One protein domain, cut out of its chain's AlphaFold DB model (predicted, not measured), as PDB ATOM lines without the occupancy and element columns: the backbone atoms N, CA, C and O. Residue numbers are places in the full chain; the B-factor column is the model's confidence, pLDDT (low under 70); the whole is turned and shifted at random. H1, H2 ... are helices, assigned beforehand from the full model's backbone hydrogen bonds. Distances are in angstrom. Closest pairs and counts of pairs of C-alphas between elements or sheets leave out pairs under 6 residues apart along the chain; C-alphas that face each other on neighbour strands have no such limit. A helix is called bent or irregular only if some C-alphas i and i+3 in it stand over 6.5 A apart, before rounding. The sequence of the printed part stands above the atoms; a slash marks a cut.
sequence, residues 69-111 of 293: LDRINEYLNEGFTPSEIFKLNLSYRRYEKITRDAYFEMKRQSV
ATOM      1  N   LEU A  69     112.051  93.414 109.222       89.94
ATOM      2  CA  LEU A  69     113.235  92.640 109.607       89.94
ATOM      3  C   LEU A  69     113.279  91.198 109.078       89.94
ATOM      4  O   LEU A  69     114.352  90.763 108.676       89.94
ATOM      5  N   ASP A  70     112.162  90.467 109.047       90.12
ATOM      6  CA  ASP A  70     112.132  89.094 108.517       90.12
ATOM      7  C   ASP A  70     112.464  89.106 107.023       90.12
ATOM      8  O   ASP A  70     113.287  88.324 106.564       90.12
ATOM      9  N   ARG A  71     111.896  90.065 106.276       91.19
ATOM     10  CA  ARG A  71     112.199  90.253 104.847       91.19
ATOM     11  C   ARG A  71     113.641  90.682 104.615       91.19
ATOM     12  O   ARG A  71     114.288  90.185 103.707       91.19
ATOM     13  N   ILE A  72     114.149  91.607 105.430       95.12
ATOM     14  CA  ILE A  72     115.563  91.998 105.388       95.12
ATOM     15  C   ILE A  72     116.451  90.768 105.604       95.12
ATOM     16  O   ILE A  72     117.415  90.590 104.870       95.12
ATOM     17  N   ASN A  73     116.115  89.913 106.573       94.31
ATOM     18  CA  ASN A  73     116.858  88.687 106.841       94.31
ATOM     19  C   ASN A  73     116.768  87.687 105.674       94.31
ATOM     20  O   ASN A  73     117.779  87.094 105.311       94.31
ATOM     21  N   GLU A  74     115.595  87.519 105.054       94.12
ATOM     22  CA  GLU A  74     115.428  86.733 103.819       94.12
ATOM     23  C   GLU A  74     116.379  87.245 102.720       94.12
ATOM     24  O   GLU A  74     117.204  86.475 102.232       94.12
ATOM     25  N   TYR A  75     116.376  88.551 102.423       96.19
ATOM     26  CA  TYR A  75     117.261  89.133 101.407       96.19
ATOM     27  C   TYR A  75     118.752  88.969 101.730       96.19
ATOM     28  O   TYR A  75     119.548  88.675 100.842       96.19
ATOM     29  N   LEU A  76     119.151  89.135 102.995       96.19
ATOM     30  CA  LEU A  76     120.540  88.911 103.409       96.19
ATOM     31  C   LEU A  76     120.971  87.457 103.167       96.19
ATOM     32  O   LEU A  76     122.067  87.222 102.659       96.19
ATOM     33  N   ASN A  77     120.106  86.487 103.478       94.06
ATOM     34  CA  ASN A  77     120.370  85.065 103.234       94.06
ATOM     35  C   ASN A  77     120.381  84.712 101.740       94.06
ATOM     36  O   ASN A  77     121.116  83.818 101.329       94.06
ATOM     37  N   GLU A  78     119.620  85.439 100.921       95.00
ATOM     38  CA  GLU A  78     119.674  85.364  99.455       95.00
ATOM     39  C   GLU A  78     120.931  86.030  98.861       95.00
ATOM     40  O   GLU A  78     121.177  85.932  97.661       95.00
ATOM     41  N   GLY A  79     121.757  86.675  99.692       93.31
ATOM     42  CA  GLY A  79     123.040  87.255  99.298       93.31
ATOM     43  C   GLY A  79     122.994  88.737  98.933       93.31
ATOM     44  O   GLY A  79     124.023  89.276  98.517       93.31
ATOM     45  N   PHE A  80     121.856  89.410  99.122       95.00
ATOM     46  CA  PHE A  80     121.742  90.845  98.872       95.00
ATOM     47  C   PHE A  80     122.626  91.640  99.840       95.00
ATOM     48  O   PHE A  80     122.727  91.358 101.036       95.00
ATOM     49  N   THR A  81     123.233  92.700  99.323       93.75
ATOM     50  CA  THR A  81     123.936  93.710 100.114       93.75
ATOM     51  C   THR A  81     122.951  94.672 100.790       93.75
ATOM     52  O   THR A  81     121.833  94.872 100.300       93.75
ATOM     53  N   PRO A  82     123.352  95.372 101.871       94.31
ATOM     54  CA  PRO A  82     122.516  96.403 102.483       94.31
ATOM     55  C   PRO A  82     122.082  97.478 101.479       94.31
ATOM     56  O   PRO A  82     120.923  97.890 101.475       94.31
ATOM     57  N   SER A  83     122.982  97.892 100.580       91.62
ATOM     58  CA  SER A  83     122.678  98.863  99.524       91.62
ATOM     59  C   SER A  83     121.574  98.378  98.586       91.62
ATOM     60  O   SER A  83     120.679  99.155  98.259       91.62
ATOM     61  N   GLU A  84     121.599  97.111  98.169       94.00
ATOM     62  CA  GLU A  84     120.545  96.526  97.334       94.00
ATOM     63  C   GLU A  84     119.220  96.432  98.092       94.00
ATOM     64  O   GLU A  84     118.193  96.866  97.573       94.00
ATOM     65  N   ILE A  85     119.243  95.995  99.355       95.19
ATOM     66  CA  ILE A  85     118.047  95.929 100.208       95.19
ATOM     67  C   ILE A  85     117.398  97.311 100.340       95.19
ATOM     68  O   ILE A  85     116.191  97.457 100.145       95.19
ATOM     69  N   PHE A  86     118.175  98.361 100.614       94.50
ATOM     70  CA  PHE A  86     117.630  99.714 100.772       94.50
ATOM     71  C   PHE A  86     117.096 100.315  99.464       94.50
ATOM     72  O   PHE A  86     116.269 101.228  99.525       94.50
ATOM     73  N   LYS A  87     117.533  99.818  98.295       94.12
ATOM     74  CA  LYS A  87     116.973 100.193  96.985       94.12
ATOM     75  C   LYS A  87     115.586  99.568  96.761       94.12
ATOM     76  O   LYS A  87     114.762 100.196  96.104       94.12
ATOM     77  N   LEU A  88     115.296  98.396  97.340       93.06
ATOM     78  CA  LEU A  88     113.992  97.725  97.200       93.06
ATOM     79  C   LEU A  88     112.851  98.511  97.860       93.06
ATOM     80  O   LEU A  88     111.747  98.586  97.319       93.06
ATOM     81  N   ASN A  89     113.087  99.083  99.045       90.88
ATOM     82  CA  ASN A  89     112.088  99.884  99.750       90.88
ATOM     83  C   ASN A  89     112.738 100.876 100.725       90.88
ATOM     84  O   ASN A  89     113.419 100.483 101.673       90.88
ATOM     85  N   LEU A  90     112.436 102.169 100.564       89.81
ATOM     86  CA  LEU A  90     112.974 103.243 101.408       89.81
ATOM     87  C   LEU A  90     112.698 103.040 102.909       89.81
ATOM     88  O   LEU A  90     113.503 103.441 103.749       89.81
ATOM     89  N   SER A  91     111.584 102.392 103.263       90.12
ATOM     90  CA  SER A  91     111.208 102.124 104.654       90.12
ATOM     91  C   SER A  91     112.209 101.229 105.397       90.12
ATOM     92  O   SER A  91     112.281 101.304 106.629       90.12
ATOM     93  N   TYR A  92     113.013 100.443 104.666       94.38
ATOM     94  CA  TYR A  92     114.065  99.600 105.235       94.38
ATOM     95  C   TYR A  92     115.225 100.409 105.812       94.38
ATOM     96  O   TYR A  92     115.890  99.927 106.723       94.38
ATOM     97  N   ARG A  93     115.407 101.675 105.408       92.69
ATOM     98  CA  ARG A  93     116.417 102.564 106.011       92.69
ATOM     99  C   ARG A  93     116.212 102.794 107.509       92.69
ATOM    100  O   ARG A  93     117.169 103.085 108.215       92.69
ATOM    101  N   ARG A  94     114.993 102.601 108.031       93.06
ATOM    102  CA  ARG A  94     114.737 102.619 109.487       93.06
ATOM    103  C   ARG A  94     115.512 101.536 110.243       93.06
ATOM    104  O   ARG A  94     115.719 101.669 111.442       93.06
ATOM    105  N   TYR A  95     115.929 100.488 109.540       94.62
ATOM    106  CA  TYR A  95     116.681  99.352 110.060       94.62
ATOM    107  C   TYR A  95     118.130  99.352 109.557       94.62
ATOM    108  O   TYR A  95     118.807  98.338 109.663       94.62
ATOM    109  N   GLU A  96     118.635 100.478 109.035       94.25
ATOM    110  CA  GLU A  96     119.941 100.528 108.368       94.25
ATOM    111  C   GLU A  96     121.075  99.958 109.225       94.25
ATOM    112  O   GLU A  96     121.838  99.118 108.750       94.25
ATOM    113  N   LYS A  97     121.144 100.363 110.499       93.31
ATOM    114  CA  LYS A  97     122.177  99.896 111.427       93.31
ATOM    115  C   LYS A  97     122.150  98.374 111.589       93.31
ATOM    116  O   LYS A  97     123.147  97.722 111.324       93.31
ATOM    117  N   ILE A  98     120.999  97.805 111.959       95.06
ATOM    118  CA  ILE A  98     120.885  96.358 112.194       95.06
ATOM    119  C   ILE A  98     121.105  95.547 110.908       95.06
ATOM    120  O   ILE A  98     121.718  94.488 110.965       95.06
ATOM    121  N   THR A  99     120.672  96.051 109.747       96.19
ATOM    122  CA  THR A  99     120.922  95.403 108.451       96.19
ATOM    123  C   THR A  99     122.411  95.370 108.113       96.19
ATOM    124  O   THR A  99     122.911  94.331 107.687       96.19
ATOM    125  N   ARG A 100     123.124  96.490 108.296       95.00
ATOM    126  CA  ARG A 100     124.573  96.565 108.056       95.00
ATOM    127  C   ARG A 100     125.350  95.688 109.031       95.00
ATOM    128  O   ARG A 100     126.190  94.920 108.582       95.00
ATOM    129  N   ASP A 101     125.017  95.745 110.319       95.12
ATOM    130  CA  ASP A 101     125.667  94.939 111.359       95.12
ATOM    131  C   ASP A 101     125.491  93.432 111.079       95.12
ATOM    132  O   ASP A 101     126.462  92.677 111.112       95.12
ATOM    133  N   ALA A 102     124.271  92.999 110.729       96.44
ATOM    134  CA  ALA A 102     123.985  91.606 110.382       96.44
ATOM    135  C   ALA A 102     124.746  91.156 109.126       96.44
ATOM    136  O   ALA A 102     125.393  90.110 109.139       96.44
ATOM    137  N   TYR A 103     124.724  91.963 108.061       96.88
ATOM    138  CA  TYR A 103     125.485  91.690 106.842       96.88
ATOM    139  C   TYR A 103     126.988  91.570 107.119       96.88
ATOM    140  O   TYR A 103     127.640  90.638 106.645       96.88
ATOM    141  N   PHE A 104     127.541  92.502 107.896       96.38
ATOM    142  CA  PHE A 104     128.964  92.537 108.204       96.38
ATOM    143  C   PHE A 104     129.391  91.305 109.006       96.38
ATOM    144  O   PHE A 104     130.406  90.688 108.686       96.38
ATOM    145  N   GLU A 105     128.603  90.897 110.003       96.00
ATOM    146  CA  GLU A 105     128.878  89.687 110.780       96.00
ATOM    147  C   GLU A 105     128.787  88.420 109.913       96.00
ATOM    148  O   GLU A 105     129.668  87.566 109.999       96.00
ATOM    149  N   MET A 106     127.809  88.324 109.000       95.88
ATOM    150  CA  MET A 106     127.747  87.224 108.025       95.88
ATOM    151  C   MET A 106     129.016  87.161 107.163       95.88
ATOM    152  O   MET A 106     129.583  86.085 106.965       95.88
ATOM    153  N   LYS A 107     129.503  88.311 106.674       96.19
ATOM    154  CA  LYS A 107     130.754  88.371 105.906       96.19
ATOM    155  C   LYS A 107     131.951  87.960 106.747       96.19
ATOM    156  O   LYS A 107     132.725  87.114 106.308       96.19
ATOM    157  N   ARG A 108     132.066  88.475 107.967       95.56
ATOM    158  CA  ARG A 108     133.142  88.123 108.896       95.56
ATOM    159  C   ARG A 108     133.210  86.619 109.163       95.56
ATOM    160  O   ARG A 108     134.303  86.071 109.163       95.56
ATOM    161  N   GLN A 109     132.071  85.957 109.354       94.94
ATOM    162  CA  GLN A 109     132.013  84.505 109.567       94.94
ATOM    163  C   GLN A 109     132.394  83.703 108.317       94.94
ATOM    164  O   GLN A 109     132.919  82.598 108.433       94.94
ATOM    165  N   SER A 110     132.145  84.253 107.126       94.12
ATOM    166  CA  SER A 110     132.510  83.616 105.853       94.12
ATOM    167  C   SER A 110     133.985  83.780 105.468       94.12
ATOM    168  O   SER A 110     134.481  83.042 104.620       94.12
ATOM    169  N   VAL A 111     134.684  84.747 106.066       94.81
ATOM    170  CA  VAL A 111     136.077  85.081 105.747       94.81
ATOM    171  C   VAL A 111     137.025  84.305 106.675       94.81
ATOM    172  O   VAL A 111     136.826  84.304 107.892       94.81
TER     173      VAL A 111
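Overview. This is residues 69 to 111 of the 293 residues of an uncharacterized protein of Firmicutes bacterium CAG:882 (UniProt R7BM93). One long, kinked helix, H3, makes the longest axis of the domain, and two short helices, H1 and H2, pack on it and cross it at steep tilts, with the end of H3 near Ser 110 reaching past them both. The centres of the three helices make a triangle, and H3, which follows H2 after a one-residue link and has its kink near residue 97, forms a helical hairpin with H2. The printed part has 43 residues with three named helices, in the order H1, H2, H3 along the chain, and no named strand. Its class is all helix, with 37 of the 43 printed residues in the named helices. The whole is compact, with a radius of gyration of the C-alphas of 9.6 A, and elongated in outline, the C-alphas spanning 30 by 18 by 17 A along their three main axes.

Along the chain. The longest helix is H3, residues 90 to 110, with 21 residues and 28.0 A from first to last C-alpha. It begins at C-alpha 90 at (112.974, 103.243, 101.408) and ends at C-alpha 110 at (132.510, 83.616, 105.853). H3 has a kink of 68 degrees near residue 97, and it is irregular: C-alphas 94 and 97 are 8.2 A apart, where about 5 A is found in a regular helix. Its line is a rough one. Before it in the chain stands H2, residues 82 to 88, with 7 residues and 10.1 A from first to last C-alpha. The first named helix is H1, residues 69 to 77, with 9 residues and 12.2 A from first to last C-alpha; it begins at C-alpha 69 at (113.235, 92.640, 109.607).

Arrangement. H3 touches both other helices. H2 and H3 touch, with 8 pairs of C-alphas within 8 A; the closest are the C-alphas of Phe 86 and Tyr 92, 5.7 A apart. They run opposite ways at a steep tilt of 36 degrees, only just past shallow, and they form a helical hairpin. Their centres are 10.3 A apart. H1 and H3 touch, with 4 pairs of C-alphas within 8 A, the closest being those of Leu 76 and Tyr 103, 6.6 A apart. They run the same way at a steep tilt of 40 degrees, centre to centre 9.5 A. H1 and H2 only just touch, with 3 pairs of C-alphas within 8 A; the closest are those of Tyr 75 and Ile 85, 6.9 A apart. They run opposite ways at a steep tilt of 62 degrees, and their centres are 11.0 A apart. The packing of the helices is mostly crossed: of the 3 pairs that touch, 0 are at a shallow tilt. In the backbones of H1 and H2 every O i to N i+4 pair is within hydrogen-bond range; in H3, 12 of 17 are.

Size, cuts and confidence. The two C-alphas farthest apart are those of Ser 91 and Val 111, 30.2 A. From the first printed C-alpha, that of Leu 69, to the last, that of Val 111, the distance is 24.4 A. The printed part has no cut, running from residue 69 to residue 111 of a full chain of 293 residues. The link from H1 to H2, with 4 residues between them, is tight, and so is the link from H2 to H3, with 1 residue between them; there is no long link. The mean pLDDT of the printed part is 94.1, and no printed residue is under 70. By helix the mean pLDDT is 95 in H3, 94 in H2 and 93 in H1.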